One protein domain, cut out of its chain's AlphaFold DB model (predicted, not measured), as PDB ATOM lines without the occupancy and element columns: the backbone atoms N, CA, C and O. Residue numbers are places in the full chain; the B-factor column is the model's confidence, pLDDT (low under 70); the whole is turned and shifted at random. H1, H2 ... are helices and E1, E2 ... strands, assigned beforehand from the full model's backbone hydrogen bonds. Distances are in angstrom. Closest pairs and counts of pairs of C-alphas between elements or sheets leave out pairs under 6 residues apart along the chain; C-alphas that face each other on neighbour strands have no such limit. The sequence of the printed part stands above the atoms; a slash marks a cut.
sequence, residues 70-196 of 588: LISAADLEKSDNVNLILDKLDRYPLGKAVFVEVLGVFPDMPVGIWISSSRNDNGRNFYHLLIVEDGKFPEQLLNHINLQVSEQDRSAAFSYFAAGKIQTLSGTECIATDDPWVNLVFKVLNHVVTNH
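Overview. This is residues 70 to 196 of the 588 residues of an uncharacterized protein of Mucilaginibacter frigoritolerans (UniProt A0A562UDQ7). One strongly twisted sheet of seven strands curls round the long helix H3, with H1 on the same face and the short H2 next to H1, only grazing the sheet near E6 and E7. The opposite face bears no named helix, and the first strand, E1, is the edge strand beside E2. The printed part has 127 residues, with E1, H1, E2 to E7, H2 and H3 in that order; the sheet's order is E1 E2 E3 E4 E5 E6 E7, mixed, with E1 and E2 parallel and the other neighbours antiparallel. The class is mixed, helices and strands, and the whole is compact, with a radius of gyration of the C-alphas of 14.0 A and spans of 43 by 32 by 29 A.

Along the chain. E1, residues 70 to 72, begins at C-alpha 70 (228.592, 177.501, 31.912). H1 is residues 82 to 91, 14.5 A long. E2 is residues 98 to 106, 21.2 A, and bends by 64 degrees at residue 103. E3, residues 109 to 119, is 33.0 A long; E4, residues 125 to 132, 22.7 A; E5, residues 143 to 149, 19.4 A. E6 is residues 158 to 162, E7 residues 165 to 169 and H2 residues 171 to 176. H3, residues 180 to 195, is 22.3 A long and ends at C-alpha 195 (222.123, 168.631, 26.073).

Arrangement. E1, H1 and E2 form a strand-helix-strand unit, two parallel neighbour strands with a helix between, whose crossover is right-handed; N 71 and O 101 are 2.9 A apart. E2 to E7 form a meander, each strand the antiparallel neighbour of the one before and each such pair a hairpin. Within hydrogen-bond range are N 100 and O 113 at 2.9 A, N 114 and O 130 at 2.9 A, N 127 and O 147 at 2.8 A, N 146 and O 159 at 2.8 A, and N 160 and O 167 at 3.0 A. H1 and H3 on one face make two layers with the sheet. H1, at a height of 9.3 A, lies over E5 and only just over E4, on which 3 of its C-alphas fall; it runs across the strands, at 63 degrees to E5 on the local plane. H3 touches H1 with residues 186 to 193 alone, the same way at a steep tilt of 50 degrees; their closest C-alphas are those of Ile 85 and Asn 190, 5.9 A. H1 touches H2, opposite ways at a shallow tilt of 30 degrees, closest at the C-alphas of Asn 83 and Gly 171, 6.6 A. Every O i to N i+4 pair is within range in H1 and H3; in H2 0 of 2 are, beside 2 of 3 O i to N i+3 pairs.

Size, cuts and confidence. The two C-alphas farthest apart are those of Asp 108 and Asn 122, 43.1 A. The printed part has no cut, and no link is long. Mean pLDDT of the printed part is 80.1; 24 residues are under 70, among them 150 to 157 and 163 to 165.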
ATOM      1  N   LEU A  70     228.907 176.826  30.654       82.12
ATOM      2  CA  LEU A  70     228.592 177.501  31.912       82.12
ATOM      3  C   LEU A  70     227.197 177.103  32.395       82.12
ATOM      4  O   LEU A  70     226.235 177.262  31.647       82.12
ATOM      5  N   ILE A  71     227.079 176.647  33.642       85.44
ATOM      6  CA  ILE A  71     225.803 176.205  34.217       85.44
ATOM      7  C   ILE A  71     225.675 176.701  35.660       85.44
ATOM      8  O   ILE A  71     226.635 176.647  36.424       85.44
ATOM      9  N   SER A  72     224.492 177.161  36.067       89.06
ATOM     10  CA  SER A  72     224.203 177.397  37.485       89.06
ATOM     11  C   SER A  72     223.905 176.078  38.199       89.06
ATOM     12  O   SER A  72     223.134 175.259  37.707       89.06
ATOM     13  N   ALA A  73     224.436 175.881  39.404       88.50
ATOM     14  CA  ALA A  73     224.116 174.725  40.244       88.50
ATOM     15  C   ALA A  73     222.615 174.629  40.576       88.50
ATOM     16  O   ALA A  73     222.124 173.536  40.861       88.50
ATOM     17  N   ALA A  74     221.893 175.755  40.525       85.75
ATOM     18  CA  ALA A  74     220.443 175.802  40.697       85.75
ATOM     19  C   ALA A  74     219.678 175.228  39.490       85.75
ATOM     20  O   ALA A  74     218.617 174.642  39.681       85.75
ATOM     21  N   ASP A  75     220.243 175.333  38.283       83.94
ATOM     22  CA  ASP A  75     219.640 174.846  37.031       83.94
ATOM     23  C   ASP A  75     219.954 173.356  36.784       83.94
ATOM     24  O   ASP A  75     219.520 172.750  35.805       83.94
ATOM     25  N   LEU A  76     220.756 172.753  37.665       86.81
ATOM     26  CA  LEU A  76     221.159 171.358  37.593       86.81
ATOM     27  C   LEU A  76     220.134 170.448  38.283       86.81
ATOM     28  O   LEU A  76     220.139 170.260  39.512       86.81
ATOM     29  N   GLU A  77     219.296 169.825  37.461       81.81
ATOM     30  CA  GLU A  77     218.290 168.854  37.885       81.81
ATOM     31  C   GLU A  77     218.910 167.503  38.262       81.81
ATOM     32  O   GLU A  77     219.776 166.958  37.567       81.81
ATOM     33  N   LYS A  78     218.439 166.937  39.381       71.31
ATOM     34  CA  LYS A  78     218.764 165.558  39.757       71.31
ATOM     35  C   LYS A  78     217.910 164.629  38.896       71.31
ATOM     36  O   LYS A  78     216.699 164.788  38.853       71.31
ATOM     37  N   SER A  79     218.537 163.668  38.223       71.00
ATOM     38  CA  SER A  79     217.785 162.601  37.563       71.00
ATOM     39  C   SER A  79     217.322 161.586  38.600       71.00
ATOM     40  O   SER A  79     218.139 161.090  39.381       71.00
ATOM     41  N   ASP A  80     216.045 161.218  38.553       66.88
ATOM     42  CA  ASP A  80     215.500 160.114  39.351       66.88
ATOM     43  C   ASP A  80     215.959 158.737  38.836       66.88
ATOM     44  O   ASP A  80     215.724 157.713  39.479       66.88
ATOM     45  N   ASN A  81     216.636 158.688  37.682       75.62
ATOM     46  CA  ASN A  81     217.062 157.450  37.044       75.62
ATOM     47  C   ASN A  81     218.524 157.521  36.575       75.62
ATOM     48  O   ASN A  81     218.817 157.742  35.401       75.62
ATOM     49  N   VAL A  82     219.457 157.271  37.501       77.50
ATOM     50  CA  VAL A  82     220.900 157.187  37.203       77.50
ATOM     51  C   VAL A  82     221.197 156.156  36.110       77.50
ATOM     52  O   VAL A  82     222.039 156.416  35.255       77.50
ATOM     53  N   ASN A  83     220.471 155.035  36.069       76.94
ATOM     54  CA  ASN A  83     220.673 154.018  35.033       76.94
ATOM     55  C   ASN A  83     220.408 154.574  33.630       76.94
ATOM     56  O   ASN A  83     221.147 154.250  32.713       76.94
ATOM     57  N   LEU A  84     219.440 155.481  33.465       76.81
ATOM     58  CA  LEU A  84     219.191 156.126  32.174       76.81
ATOM     59  C   LEU A  84     220.380 156.984  31.711       76.81
ATOM     60  O   LEU A  84     220.673 157.034  30.518       76.81
ATOM     61  N   ILE A  85     221.056 157.670  32.637       81.06
ATOM     62  CA  ILE A  85     222.269 158.442  32.328       81.06
ATOM     63  C   ILE A  85     223.373 157.486  31.873       81.06
ATOM     64  O   ILE A  85     223.998 157.719  30.842       81.06
ATOM     65  N   LEU A  86     223.582 156.403  32.624       80.25
ATOM     66  CA  LEU A  86     224.588 155.388  32.320       80.25
ATOM     67  C   LEU A  86     224.322 154.725  30.963       80.25
ATOM     68  O   LEU A  86     225.207 154.711  30.120       80.25
ATOM     69  N   ASP A  87     223.096 154.282  30.695       75.94
ATOM     70  CA  ASP A  87     222.721 153.659  29.420       75.94
ATOM     71  C   ASP A  87     222.987 154.596  28.232       75.94
ATOM     72  O   ASP A  87     223.489 154.175  27.189       75.94
ATOM     73  N   LYS A  88     222.687 155.890  28.384       76.88
ATOM     74  CA  LYS A  88     222.972 156.884  27.343       76.88
ATOM     75  C   LYS A  88     224.475 157.105  27.154       76.88
ATOM     76  O   LYS A  88     224.906 157.192  26.010       76.88
ATOM     77  N   LEU A  89     225.258 157.168  28.230       77.81
ATOM     78  CA  LEU A  89     226.722 157.278  28.158       77.81
ATOM     79  C   LEU A  89     227.370 156.034  27.540       77.81
ATOM     80  O   LEU A  89     228.425 156.145  26.923       77.81
ATOM     81  N   ASP A  90     226.772 154.854  27.696       78.12
ATOM     82  CA  ASP A  90     227.297 153.647  27.058       78.12
ATOM     83  C   ASP A  90     227.020 153.631  25.555       78.12
ATOM     84  O   ASP A  90     227.897 153.338  24.740       78.12
ATOM     85  N   ARG A  91     225.779 153.968  25.188       68.81
ATOM     86  CA  ARG A  91     225.312 153.950  23.797       68.81
ATOM     87  C   ARG A  91     225.884 155.096  22.973       68.81
ATOM     88  O   ARG A  91     226.131 154.915  21.783       68.81
ATOM     89  N   TYR A  92     226.086 156.252  23.599       70.25
ATOM     90  CA  TYR A  92     226.553 157.482  22.964       70.25
ATOM     91  C   TYR A  92     227.734 158.055  23.748       70.25
ATOM     92  O   TYR A  92     227.580 159.050  24.467       70.25
ATOM     93  N   PRO A  93     228.916 157.423  23.655       73.94
ATOM     94  CA  PRO A  93     230.082 157.932  24.337       73.94
ATOM     95  C   PRO A  93     230.490 159.301  23.802       73.94
ATOM     96  O   PRO A  93     230.330 159.588  22.616       73.94
ATOM     97  N   LEU A  94     231.020 160.151  24.684       73.81
ATOM     98  CA  LEU A  94     231.477 161.487  24.300       73.81
ATOM     99  C   LEU A  94     232.613 161.368  23.275       73.81
ATOM    100  O   LEU A  94     233.653 160.786  23.589       73.81
ATOM    101  N   GLY A  95     232.438 161.928  22.074       67.81
ATOM    102  CA  GLY A  95     233.457 161.896  21.023       67.81
ATOM    103  C   GLY A  95     234.647 162.814  21.308       67.81
ATOM    104  O   GLY A  95     235.738 162.598  20.774       67.81
ATOM    105  N   LYS A  96     234.462 163.816  22.175       77.69
ATOM    106  CA  LYS A  96     235.507 164.708  22.696       77.69
ATOM    107  C   LYS A  96     235.302 164.989  24.181       77.69
ATOM    108  O   LYS A  96     234.205 164.820  24.708       77.69
ATOM    109  N   ALA A  97     236.364 165.439  24.848       81.69
ATOM    110  CA  ALA A  97     236.274 165.865  26.235       81.69
ATOM    111  C   ALA A  97     235.429 167.142  26.380       81.69
ATOM    112  O   ALA A  97     235.414 168.008  25.501       81.69
ATOM    113  N   VAL A  98     234.723 167.251  27.502       87.19
ATOM    114  CA  VAL A  98     233.823 168.364  27.816       87.19
ATOM    115  C   VAL A  98     234.291 169.036  29.097       87.19
ATOM    116  O   VAL A  98     234.539 168.363  30.096       87.19
ATOM    117  N   PHE A  99     234.360 170.367  29.096       89.19
ATOM    118  CA  PHE A  99     234.612 171.158  30.298       89.19
ATOM    119  C   PHE A  99     233.345 171.917  30.706       89.19
ATOM    120  O   PHE A  99     232.793 172.697  29.923       89.19
ATOM    121  N   VAL A 100     232.883 171.694  31.935       91.69
ATOM    122  CA  VAL A 100     231.692 172.333  32.505       91.69
ATOM    123  C   VAL A 100     232.093 173.205  33.691       91.69
ATOM    124  O   VAL A 100     232.670 172.716  34.656       91.69
ATOM    125  N   GLU A 101     231.771 174.493  33.637       92.12
ATOM    126  CA  GLU A 101     231.936 175.442  34.738       92.12
ATOM    127  C   GLU A 101     230.602 175.617  35.465       92.12
ATOM    128  O   GLU A 101     229.643 176.169  34.924       92.12
ATOM    129  N   VAL A 102     230.547 175.136  36.707       93.44
ATOM    130  CA  VAL A 102     229.359 175.186  37.556       93.44
ATOM    131  C   VAL A 102     229.461 176.352  38.536       93.44
ATOM    132  O   VAL A 102     230.355 176.401  39.386       93.44
ATOM    133  N   LEU A 103     228.520 177.288  38.431       90.19
ATOM    134  CA  LEU A 103     228.382 178.444  39.316       90.19
ATOM    135  C   LEU A 103     227.501 178.111  40.523       90.19
ATOM    136  O   LEU A 103     226.558 177.337  40.409       90.19
ATOM    137  N   GLY A 104     227.766 178.718  41.679       86.25
ATOM    138  CA  GLY A 104     226.891 178.589  42.852       86.25
ATOM    139  C   GLY A 104     227.015 177.273  43.630       86.25
ATOM    140  O   GLY A 104     226.217 177.039  44.532       86.25
ATOM    141  N   VAL A 105     228.014 176.429  43.328       86.56
ATOM    142  CA  VAL A 105     228.402 175.302  44.209       86.56
ATOM    143  C   VAL A 105     228.999 175.840  45.513       86.56
ATOM    144  O   VAL A 105     228.660 175.375  46.598       86.56
ATOM    145  N   PHE A 106     229.842 176.870  45.398       84.62
ATOM    146  CA  PHE A 106     230.311 177.700  46.502       84.62
ATOM    147  C   PHE A 106     229.979 179.173  46.201       84.62
ATOM    148  O   PHE A 106     229.982 179.545  45.025       84.62
ATOM    149  N   PRO A 107     229.713 180.017  47.222       75.75
ATOM    150  CA  PRO A 107     229.252 181.397  47.024       75.75
ATOM    151  C   PRO A 107     230.129 182.254  46.097       75.75
ATOM    152  O   PRO A 107     229.591 182.970  45.263       75.75
ATOM    153  N   ASP A 108     231.456 182.119  46.187       78.62
ATOM    154  CA  ASP A 108     232.413 182.985  45.474       78.62
ATOM    155  C   ASP A 108     233.417 182.203  44.610       78.62
ATOM    156  O   ASP A 108     234.452 182.731  44.199       78.62
ATOM    157  N   MET A 109     233.157 180.917  44.355       82.31
ATOM    158  CA  MET A 109     234.116 180.040  43.683       82.31
ATOM    159  C   MET A 109     233.409 179.102  42.698       82.31
ATOM    160  O   MET A 109     232.689 178.197  43.130       82.31
ATOM    161  N   PRO A 110     233.609 179.285  41.377       90.06
ATOM    162  CA  PRO A 110     233.113 178.336  40.392       90.06
ATOM    163  C   PRO A 110     233.893 177.022  40.476       90.06
ATOM    164  O   PRO A 110     235.088 177.010  40.787       90.06
ATOM    165  N   VAL A 111     233.218 175.926  40.149       94.44
ATOM    166  CA  VAL A 111     233.809 174.586  40.092       94.44
ATOM    167  C   VAL A 111     233.862 174.127  38.642       94.44
ATOM    168  O   VAL A 111     232.867 174.198  37.928       94.44
ATOM    169  N   GLY A 112     235.021 173.650  38.202       94.69
ATOM    170  CA  GLY A 112     235.226 173.095  36.869       94.69
ATOM    171  C   GLY A 112     235.138 171.580  36.918       94.69
ATOM    172  O   GLY A 112     235.742 170.964  37.793       94.69
ATOM    173  N   ILE A 113     234.404 170.980  35.991       95.75
ATOM    174  CA  ILE A 113     234.310 169.532  35.827       95.75
ATOM    175  C   ILE A 113     234.710 169.210  34.397       95.75
ATOM    176  O   ILE A 113     233.988 169.526  33.451       95.75
ATOM    177  N   TRP A 114     235.878 168.600  34.251       95.25
ATOM    178  CA  TRP A 114     236.354 168.076  32.980       95.25
ATOM    179  C   TRP A 114     235.969 166.606  32.856       95.25
ATOM    180  O   TRP A 114     236.186 165.846  33.799       95.25
ATOM    181  N   ILE A 115     235.398 166.224  31.716       93.44
ATOM    182  CA  ILE A 115     234.848 164.895  31.451       93.44
ATOM    183  C   ILE A 115     235.461 164.378  30.153       93.44
ATOM    184  O   ILE A 115     235.160 164.918  29.091       93.44
ATOM    185  N   SER A 116     236.279 163.328  30.216       87.81
ATOM    186  CA  SER A 116     236.721 162.593  29.023       87.81
ATOM    187  C   SER A 116     236.137 161.195  28.995       87.81
ATOM    188  O   SER A 116     235.810 160.627  30.039       87.81
ATOM    189  N   SER A 117     235.995 160.651  27.786       86.81
ATOM    190  CA  SER A 117     235.638 159.256  27.573       86.81
ATOM    191  C   SER A 117     236.780 158.523  26.872       86.81
ATOM    192  O   SER A 117     237.479 159.076  26.024       86.81
ATOM    193  N   SER A 118     236.980 157.266  27.244       81.00
ATOM    194  CA  SER A 118     237.891 156.338  26.589       81.00
ATOM    195  C   SER A 118     237.234 154.966  26.509       81.00
ATOM    196  O   SER A 118     236.306 154.654  27.258       81.00
ATOM    197  N   ARG A 119     237.702 154.125  25.589       79.44
ATOM    198  CA  ARG A 119     237.177 152.770  25.411       79.44
ATOM    199  C   ARG A 119     238.278 151.757  25.677       79.44
ATOM    200  O   ARG A 119     239.382 151.913  25.165       79.44
ATOM    201  N   ASN A 120     237.986 150.734  26.475       73.69
ATOM    202  CA  ASN A 120     238.947 149.661  26.732       73.69
ATOM    203  C   ASN A 120     238.882 148.553  25.665       73.69
ATOM    204  O   ASN A 120     237.939 148.488  24.874       73.69
ATOM    205  N   ASP A 121     239.848 147.631  25.701       69.56
ATOM    206  CA  ASP A 121     239.946 146.494  24.767       69.56
ATOM    207  C   ASP A 121     238.722 145.561  24.802       69.56
ATOM    208  O   ASP A 121     238.415 144.883  23.824       69.56
ATOM    209  N   ASN A 122     237.983 145.561  25.915       67.06
ATOM    210  CA  ASN A 122     236.753 144.785  26.093       67.06
ATOM    211  C   ASN A 122     235.501 145.531  25.596       67.06
ATOM    212  O   ASN A 122     234.381 145.095  25.858       67.06
ATOM    213  N   GLY A 123     235.672 146.674  24.926       68.06
ATOM    214  CA  GLY A 123     234.592 147.455  24.334       68.06
ATOM    215  C   GLY A 123     233.766 148.287  25.318       68.06
ATOM    216  O   GLY A 123     232.782 148.878  24.872       68.06
ATOM    217  N   ARG A 124     234.160 148.367  26.597       74.44
ATOM    218  CA  ARG A 124     233.486 149.148  27.651       74.44
ATOM    219  C   ARG A 124     233.950 150.600  27.653       74.44
ATOM    220  O   ARG A 124     235.135 150.869  27.429       74.44
ATOM    221  N   ASN A 125     233.033 151.507  27.971       82.06
ATOM    222  CA  ASN A 125     233.315 152.934  28.065       82.06
ATOM    223  C   ASN A 125     233.785 153.306  29.481       82.06
ATOM    224  O   ASN A 125     233.213 152.873  30.484       82.06
ATOM    225  N   PHE A 126     234.836 154.113  29.550       84.50
ATOM    226  CA  PHE A 126     235.425 154.650  30.771       84.50
ATOM    227  C   PHE A 126     235.405 156.163  30.721       84.50
ATOM    228  O   PHE A 126     235.895 156.761  29.767       84.50
ATOM    229  N   TYR A 127     234.883 156.767  31.776       89.31
ATOM    230  CA  TYR A 127     234.809 158.205  31.925       89.31
ATOM    231  C   TYR A 127     235.712 158.671  33.051       89.31
ATOM    232  O   TYR A 127     235.612 158.176  34.178       89.31
ATOM    233  N   HIS A 128     236.554 159.654  32.750       89.69
ATOM    234  CA  HIS A 128     237.340 160.374  33.741       89.69
ATOM    235  C   HIS A 128     236.679 161.716  34.007       89.69
ATOM    236  O   HIS A 128     236.502 162.515  33.091       89.69
ATOM    237  N   LEU A 129     236.328 161.964  35.268       94.00
ATOM    238  CA  LEU A 129     235.786 163.237  35.713       94.00
ATOM    239  C   LEU A 129     236.743 163.881  36.709       94.00
ATOM    240  O   LEU A 129     236.910 163.393  37.831       94.00
ATOM    241  N   LEU A 130     237.373 164.978  36.300       93.56
ATOM    242  CA  LEU A 130     238.271 165.758  37.148       93.56
ATOM    243  C   LEU A 130     237.565 167.023  37.606       93.56
ATOM    244  O   LEU A 130     237.144 167.842  36.790       93.56
ATOM    245  N   ILE A 131     237.446 167.174  38.924       94.69
ATOM    246  CA  ILE A 131     236.819 168.331  39.552       94.69
ATOM    247  C   ILE A 131     237.914 169.263  40.047       94.69
ATOM    248  O   ILE A 131     238.785 168.862  40.828       94.69
ATOM    249  N   VAL A 132     237.862 170.514  39.608       95.06
ATOM    250  CA  VAL A 132     238.906 171.507  39.846       95.06
ATOM    251  C   VAL A 132     238.331 172.834  40.298       95.06
ATOM    252  O   VAL A 132     237.217 173.221  39.952       95.06
ATOM    253  N   GLU A 133     239.137 173.546  41.068       93.31
ATOM    254  CA  GLU A 133     238.954 174.956  41.364       93.31
ATOM    255  C   GLU A 133     240.244 175.694  41.036       93.31
ATOM    256  O   GLU A 133     241.300 175.091  40.831       93.31
ATOM    257  N   ASP A 134     240.151 177.013  40.997       87.81
ATOM    258  CA  ASP A 134     241.280 177.858  40.673       87.81
ATOM    259  C   ASP A 134     242.397 177.697  41.714       87.81
ATOM    260  O   ASP A 134     243.532 177.392  41.361       87.81
ATOM    261  N   GLY A 135     242.096 177.840  43.008       86.88
ATOM    262  CA  GLY A 135     243.071 178.081  44.073       86.88
ATOM    263  C   GLY A 135     244.168 177.029  44.223       86.88
ATOM    264  O   GLY A 135     245.279 177.379  44.618       86.88
ATOM    265  N   LYS A 136     243.881 175.771  43.880       87.31
ATOM    266  CA  LYS A 136     244.765 174.623  44.140       87.31
ATOM    267  C   LYS A 136     245.207 173.857  42.893       87.31
ATOM    268  O   LYS A 136     245.950 172.886  43.015       87.31
ATOM    269  N   PHE A 137     244.739 174.253  41.714       92.31
ATOM    270  CA  PHE A 137     245.114 173.603  40.463       92.31
ATOM    271  C   PHE A 137     246.476 174.108  39.950       92.31
ATOM    272  O   PHE A 137     246.691 175.327  39.952       92.31
ATOM    273  N   PRO A 138     247.341 173.229  39.394       90.38
ATOM    274  CA  PRO A 138     247.166 171.789  39.142       90.38
ATOM    275  C   PRO A 138     247.679 170.864  40.257       90.38
ATOM    276  O   PRO A 138     247.629 169.647  40.096       90.38
ATOM    277  N   GLU A 139     248.195 171.401  41.364       89.62
ATOM    278  CA  GLU A 139     248.822 170.611  42.431       89.62
ATOM    279  C   GLU A 139     247.830 169.689  43.151       89.62
ATOM    280  O   GLU A 139     248.199 168.599  43.592       89.62
ATOM    281  N   GLN A 140     246.574 170.118  43.270       88.06
ATOM    282  CA  GLN A 140     245.510 169.363  43.910       88.06
ATOM    283  C   GLN A 140     244.178 169.536  43.170       88.06
ATOM    284  O   GLN A 140     243.738 170.642  42.862       88.06
ATOM    285  N   LEU A 141     243.503 168.409  42.946       89.56
ATOM    286  CA  LEU A 141     242.126 168.358  42.457       89.56
ATOM    287  C   LEU A 141     241.151 168.393  43.637       89.56
ATOM    288  O   LEU A 141     241.458 167.877  44.715       89.56
ATOM    289  N   LEU A 142     239.958 168.953  43.424       89.81
ATOM    290  CA  LEU A 142     238.867 168.837  44.394       89.81
ATOM    291  C   LEU A 142     238.400 167.386  44.499       89.81
ATOM    292  O   LEU A 142     238.175 166.892  45.602       89.81
ATOM    293  N   ASN A 143     238.281 166.707  43.355       90.12
ATOM    294  CA  ASN A 143     237.984 165.283  43.295       90.12
ATOM    295  C   ASN A 143     238.381 164.677  41.938       90.12
ATOM    296  O   ASN A 143     238.533 165.387  40.944       90.12
ATOM    297  N   HIS A 144     238.509 163.352  41.904       90.06
ATOM    298  CA  HIS A 144     238.646 162.556  40.689       90.06
ATOM    299  C   HIS A 144     237.704 161.362  40.784       90.06
ATOM    300  O   HIS A 144     237.796 160.550  41.709       90.06
ATOM    301  N   ILE A 145     236.807 161.271  39.813       87.69
ATOM    302  CA  ILE A 145     235.809 160.220  39.710       87.69
ATOM    303  C   ILE A 145     236.065 159.443  38.423       87.69
ATOM    304  O   ILE A 145     236.191 160.026  37.348       87.69
ATOM    305  N   ASN A 146     236.114 158.121  38.549       85.44
ATOM    306  CA  ASN A 146     236.110 157.197  37.427       85.44
ATOM    307  C   ASN A 146     234.741 156.545  37.341       85.44
ATOM    308  O   ASN A 146     234.237 156.015  38.333       85.44
ATOM    309  N   LEU A 147     234.172 156.551  36.147       85.75
ATOM    310  CA  LEU A 147     232.913 155.888  35.876       85.75
ATOM    311  C   LEU A 147     233.113 154.878  34.751       85.75
ATOM    312  O   LEU A 147     233.417 155.242  33.618       85.75
ATOM    313  N   GLN A 148     232.927 153.602  35.072       82.31
ATOM    314  CA  GLN A 148     232.866 152.539  34.078       82.31
ATOM    315  C   GLN A 148     231.411 152.263  33.706       82.31
ATOM    316  O   GLN A 148     230.570 152.070  34.585       82.31
ATOM    317  N   VAL A 149     231.128 152.205  32.406       77.81
ATOM    318  CA  VAL A 149     229.780 151.993  31.871       77.81
ATOM    319  C   VAL A 149     229.783 150.797  30.911       77.81
ATOM    320  O   VAL A 149     230.722 150.628  30.129       77.81
ATOM    321  N   SER A 150     228.782 149.917  31.044       69.81
ATOM    322  CA  SER A 150     228.606 148.718  30.211       69.81
ATOM    323  C   SER A 150     227.177 148.166  30.312       69.81
ATOM    324  O   SER A 150     226.755 147.724  31.379       69.81
ATOM    325  N   GLU A 151     226.457 148.081  29.193       58.56
ATOM    326  CA  GLU A 151     225.090 147.541  29.105       58.56
ATOM    327  C   GLU A 151     225.015 146.053  29.504       58.56
ATOM    328  O   GLU A 151     224.050 145.610  30.131       58.56
ATOM    329  N   GLN A 152     226.072 145.288  29.203       58.00
ATOM    330  CA  GLN A 152     226.173 143.845  29.484       58.00
ATOM    331  C   GLN A 152     226.599 143.515  30.924       58.00
ATOM    332  O   GLN A 152     226.447 142.380  31.369       58.00
ATOM    333  N   ASP A 153     227.142 144.491  31.653       60.72
ATOM    334  CA  ASP A 153     227.657 144.326  33.013       60.72
ATOM    335  C   ASP A 153     227.266 145.563  33.814       60.72
ATOM    336  O   ASP A 153     228.024 146.524  33.938       60.72
ATOM    337  N   ARG A 154     226.025 145.544  34.316       53.03
ATOM    338  CA  ARG A 154     225.385 146.667  35.023       53.03
ATOM    339  C   ARG A 154     225.996 146.967  36.393       53.03
ATOM    340  O   ARG A 154     225.476 147.807  37.128       53.03
ATOM    341  N   SER A 155     227.106 146.320  36.744       54.47
ATOM    342  CA  SER A 155     227.978 146.794  37.809       54.47
ATOM    343  C   SER A 155     228.754 148.018  37.304       54.47
ATOM    344  O   SER A 155     229.956 147.973  37.069       54.47
ATOM    345  N   ALA A 156     228.054 149.138  37.092       54.75
ATOM    346  CA  ALA A 156     228.725 150.411  36.875       54.75
ATOM    347  C   ALA A 156     229.617 150.661  38.093       54.75
ATOM    348  O   ALA A 156     229.113 150.923  39.184       54.75
ATOM    349  N   ALA A 157     230.925 150.475  37.930       64.69
ATOM    350  CA  ALA A 157     231.895 150.702  38.980       64.69
ATOM    351  C   ALA A 157     232.180 152.200  38.991       64.69
ATOM    352  O   ALA A 157     232.979 152.713  38.205       64.69
ATOM    353  N   PHE A 158     231.451 152.912  39.842       72.50
ATOM    354  CA  PHE A 158     231.735 154.301  40.146       72.50
ATOM    355  C   PHE A 158     232.809 154.317  41.228       72.50
ATOM    356  O   PHE A 158     232.536 153.961  42.373       72.50
ATOM    357  N   SER A 159     234.033 154.701  40.880       75.75
ATOM    358  CA  SER A 159     235.140 154.767  41.831       75.75
ATOM    359  C   SER A 159     235.582 156.203  42.044       75.75
ATOM    360  O   SER A 159     235.903 156.915  41.096       75.75
ATOM    361  N   TYR A 160     235.642 156.624  43.302       76.00
ATOM    362  CA  TYR A 160     236.020 157.984  43.672       76.00
ATOM    363  C   TYR A 160     236.827 158.000  44.964       76.00
ATOM    364  O   TYR A 160     236.829 157.031  45.727       76.00
ATOM    365  N   PHE A 161     237.553 159.086  45.208       68.12
ATOM    366  CA  PHE A 161     238.384 159.204  46.399       68.12
ATOM    367  C   PHE A 161     237.654 159.988  47.492       68.12
ATOM    368  O   PHE A 161     237.359 161.169  47.325       68.12
ATOM    369  N   ALA A 162     237.395 159.348  48.631       72.00
ATOM    370  CA  ALA A 162     236.776 159.989  49.789       72.00
ATOM    371  C   ALA A 162     237.412 159.513  51.095       72.00
ATOM    372  O   ALA A 162     237.715 158.333  51.276       72.00
ATOM    373  N   ALA A 163     237.630 160.454  52.019       66.12
ATOM    374  CA  ALA A 163     238.222 160.197  53.337       66.12
ATOM    375  C   ALA A 163     239.556 159.409  53.297       66.12
ATOM    376  O   ALA A 163     239.828 158.577  54.163       66.12
ATOM    377  N   GLY A 164     240.398 159.656  52.286       66.06
ATOM    378  CA  GLY A 164     241.715 159.021  52.168       66.06
ATOM    379  C   GLY A 164     241.708 157.601  51.587       66.06
ATOM    380  O   GLY A 164     242.751 156.946  51.600       66.06
ATOM    381  N   LYS A 165     240.566 157.105  51.094       69.38
ATOM    382  CA  LYS A 165     240.430 155.779  50.473       69.38
ATOM    383  C   LYS A 165     239.645 155.864  49.164       69.38
ATOM    384  O   LYS A 165     238.830 156.764  48.975       69.38
ATOM    385  N   ILE A 166     239.887 154.906  48.270       74.06
ATOM    386  CA  ILE A 166     239.045 154.699  47.086       74.06
ATOM    387  C   ILE A 166     237.753 154.032  47.557       74.06
ATOM    388  O   ILE A 166     237.795 152.973  48.182       74.06
ATOM    389  N   GLN A 167     236.629 154.676  47.275       77.69
ATOM    390  CA  GLN A 167     235.288 154.133  47.438       77.69
ATOM    391  C   GLN A 167     234.801 153.641  46.078       77.69
ATOM    392  O   GLN A 167     235.084 154.279  45.062       77.69
ATOM    393  N   THR A 168     234.057 152.538  46.064       78.00
ATOM    394  CA  THR A 168     233.385 152.035  44.862       78.00
ATOM    395  C   THR A 168     231.900 151.905  45.152       78.00
ATOM    396  O   THR A 168     231.528 151.295  46.150       78.00
ATOM    397  N   LEU A 169     231.074 152.483  44.286       74.75
ATOM    398  CA  LEU A 169     229.620 152.407  44.334       74.75
ATOM    399  C   LEU A 169     229.116 151.716  43.066       74.75
ATOM    400  O   LEU A 169     229.656 151.924  41.979       74.75
ATOM    401  N   SER A 170     228.068 150.917  43.213       70.69
ATOM    402  CA  SER A 170     227.223 150.440  42.118       70.69
ATOM    403  C   SER A 170     226.196 151.503  41.706       70.69
ATOM    404  O   SER A 170     225.891 152.422  42.470       70.69
ATOM    405  N   GLY A 171     225.591 151.358  40.521       66.00
ATOM    406  CA  GLY A 171     224.610 152.323  39.996       66.00
ATOM    407  C   GLY A 171     223.433 152.623  40.941       66.00
ATOM    408  O   GLY A 171     222.989 153.766  41.025       66.00
ATOM    409  N   THR A 172     222.964 151.641  41.719       67.00
ATOM    410  CA  THR A 172     221.910 151.844  42.732       67.00
ATOM    411  C   THR A 172     222.414 152.559  43.986       67.00
ATOM    412  O   THR A 172     221.684 153.351  44.576       67.00
ATOM    413  N   GLU A 173     223.665 152.326  44.385       71.06
ATOM    414  CA  GLU A 173     224.283 153.000  45.534       71.06
ATOM    415  C   GLU A 173     224.610 154.467  45.217       71.06
ATOM    416  O   GLU A 173     224.537 155.320  46.099       71.06
ATOM    417  N   CYS A 174     224.872 154.793  43.947       69.12
ATOM    418  CA  CYS A 174     225.019 156.171  43.473       69.12
ATOM    419  C   CYS A 174     223.748 157.018  43.646       69.12
ATOM    420  O   CYS A 174     223.849 158.231  43.797       69.12
ATOM    421  N   ILE A 175     222.557 156.411  43.627       68.06
ATOM    422  CA  ILE A 175     221.288 157.131  43.845       68.06
ATOM    423  C   ILE A 175     221.112 157.472  45.330       68.06
ATOM    424  O   ILE A 175     220.615 158.548  45.670       68.06
ATOM    425  N   ALA A 176     221.526 156.548  46.199       70.19
ATOM    426  CA  ALA A 176     221.329 156.609  47.643       70.19
ATOM    427  C   ALA A 176     222.449 157.345  48.401       70.19
ATOM    428  O   ALA A 176     222.356 157.490  49.617       70.19
ATOM    429  N   THR A 177     223.514 157.779  47.721       78.44
ATOM    430  CA  THR A 177     224.636 158.464  48.373       78.44
ATOM    431  C   THR A 177     224.331 159.934  48.666       78.44
ATOM    432  O   THR A 177     223.869 160.686  47.803       78.44
ATOM    433  N   ASP A 178     224.680 160.366  49.877       79.25
ATOM    434  CA  ASP A 178     224.658 161.773  50.290       79.25
ATOM    435  C   ASP A 178     225.966 162.506  49.938       79.25
ATOM    436  O   ASP A 178     226.159 163.663  50.316       79.25
ATOM    437  N   ASP A 179     226.887 161.860  49.212       84.81
ATOM    438  CA  ASP A 179     228.143 162.498  48.824       84.81
ATOM    439  C   ASP A 179     227.885 163.671  47.852       84.81
ATOM    440  O   ASP A 179     227.297 163.480  46.776       84.81
ATOM    441  N   PRO A 180     228.308 164.902  48.198       85.44
ATOM    442  CA  PRO A 180     227.997 166.087  47.407       85.44
ATOM    443  C   PRO A 180     228.676 166.077  46.033       85.44
ATOM    444  O   PRO A 180     228.103 166.594  45.074       85.44
ATOM    445  N   TRP A 181     229.859 165.464  45.902       87.38
ATOM    446  CA  TRP A 181     230.580 165.399  44.630       87.38
ATOM    447  C   TRP A 181     229.949 164.397  43.680       87.38
ATOM    448  O   TRP A 181     229.824 164.681  42.490       87.38
ATOM    449  N   VAL A 182     229.502 163.260  44.211       86.12
ATOM    450  CA  VAL A 182     228.781 162.256  43.423       86.12
ATOM    451  C   VAL A 182     227.460 162.836  42.919       86.12
ATOM    452  O   VAL A 182     227.176 162.767  41.725       86.12
ATOM    453  N   ASN A 183     226.700 163.502  43.794       86.50
ATOM    454  CA  ASN A 183     225.454 164.167  43.413       86.50
ATOM    455  C   ASN A 183     225.673 165.266  42.357       86.50
ATOM    456  O   ASN A 183     224.925 165.331  41.380       86.50
ATOM    457  N   LEU A 184     226.699 166.111  42.515       89.94
ATOM    458  CA  LEU A 184     227.030 167.150  41.537       89.94
ATOM    459  C   LEU A 184     227.405 166.546  40.178       89.94
ATOM    460  O   LEU A 184     226.897 166.990  39.150       89.94
ATOM    461  N   VAL A 185     228.252 165.514  40.168       90.12
ATOM    462  CA  VAL A 185     228.668 164.839  38.936       90.12
ATOM    463  C   VAL A 185     227.486 164.227  38.208       90.12
ATOM    464  O   VAL A 185     227.383 164.417  37.003       90.12
ATOM    465  N   PHE A 186     226.566 163.547  38.892       87.69
ATOM    466  CA  PHE A 186     225.408 162.969  38.209       87.69
ATOM    467  C   PHE A 186     224.454 164.021  37.663       87.69
ATOM    468  O   PHE A 186     223.907 163.827  36.582       87.69
ATOM    469  N   LYS A 187     224.287 165.152  38.350       90.31
ATOM    470  CA  LYS A 187     223.533 166.282  37.801       90.31
ATOM    471  C   LYS A 187     224.191 166.845  36.540       90.31
ATOM    472  O   LYS A 187     223.512 167.093  35.547       90.31
ATOM    473  N   VAL A 188     225.514 167.005  36.554       90.50
ATOM    474  CA  VAL A 188     226.264 167.481  35.385       90.50
ATOM    475  C   VAL A 188     226.244 166.457  34.259       90.50
ATOM    476  O   VAL A 188     225.987 166.836  33.126       90.50
ATOM    477  N   LEU A 189     226.428 165.169  34.540       88.69
ATOM    478  CA  LEU A 189     226.304 164.107  33.544       88.69
ATOM    479  C   LEU A 189     224.889 164.038  32.980       88.69
ATOM    480  O   LEU A 189     224.748 163.896  31.776       88.69
ATOM    481  N   ASN A 190     223.847 164.199  33.800       88.31
ATOM    482  CA  ASN A 190     222.470 164.289  33.319       88.31
ATOM    483  C   ASN A 190     222.306 165.454  32.339       88.31
ATOM    484  O   ASN A 190     221.759 165.278  31.253       88.31
ATOM    485  N   HIS A 191     222.825 166.629  32.700       86.44
ATOM    486  CA  HIS A 191     222.794 167.803  31.838       86.44
ATOM    487  C   HIS A 191     223.579 167.573  30.543       86.44
ATOM    488  O   HIS A 191     223.052 167.814  29.462       86.44
ATOM    489  N   VAL A 192     224.814 167.075  30.632       82.75
ATOM    490  CA  VAL A 192     225.664 166.765  29.477       82.75
ATOM    491  C   VAL A 192     224.950 165.757  28.594       82.75
ATOM    492  O   VAL A 192     224.720 166.021  27.436       82.75
ATOM    493  N   VAL A 193     224.464 164.649  29.117       78.44
ATOM    494  CA  VAL A 193     223.794 163.620  28.316       78.44
ATOM    495  C   VAL A 193     222.457 164.088  27.716       78.44
ATOM    496  O   VAL A 193     222.017 163.572  26.689       78.44
ATOM    497  N   THR A 194     221.782 165.046  28.347       75.19
ATOM    498  CA  THR A 194     220.517 165.608  27.842       75.19
ATOM    499  C   THR A 194     220.753 166.693  26.788       75.19
ATOM    500  O   THR A 194     219.973 166.801  25.845       75.19
ATOM    501  N   ASN A 195     221.850 167.450  26.899       65.06
ATOM    502  CA  ASN A 195     222.123 168.631  26.073       65.06
ATOM    503  C   ASN A 195     223.307 168.474  25.096       65.06
ATOM    504  O   ASN A 195     223.426 169.252  24.149       65.06
ATOM    505  N   HIS A 196     224.170 167.475  25.280       50.03
ATOM    506  CA  HIS A 196     225.320 167.171  24.429       50.03
ATOM    507  C   HIS A 196     224.842 166.411  23.198       50.03
ATOM    508  O   HIS A 196     224.512 165.226  23.239       50.03
TER     509      HIS A 196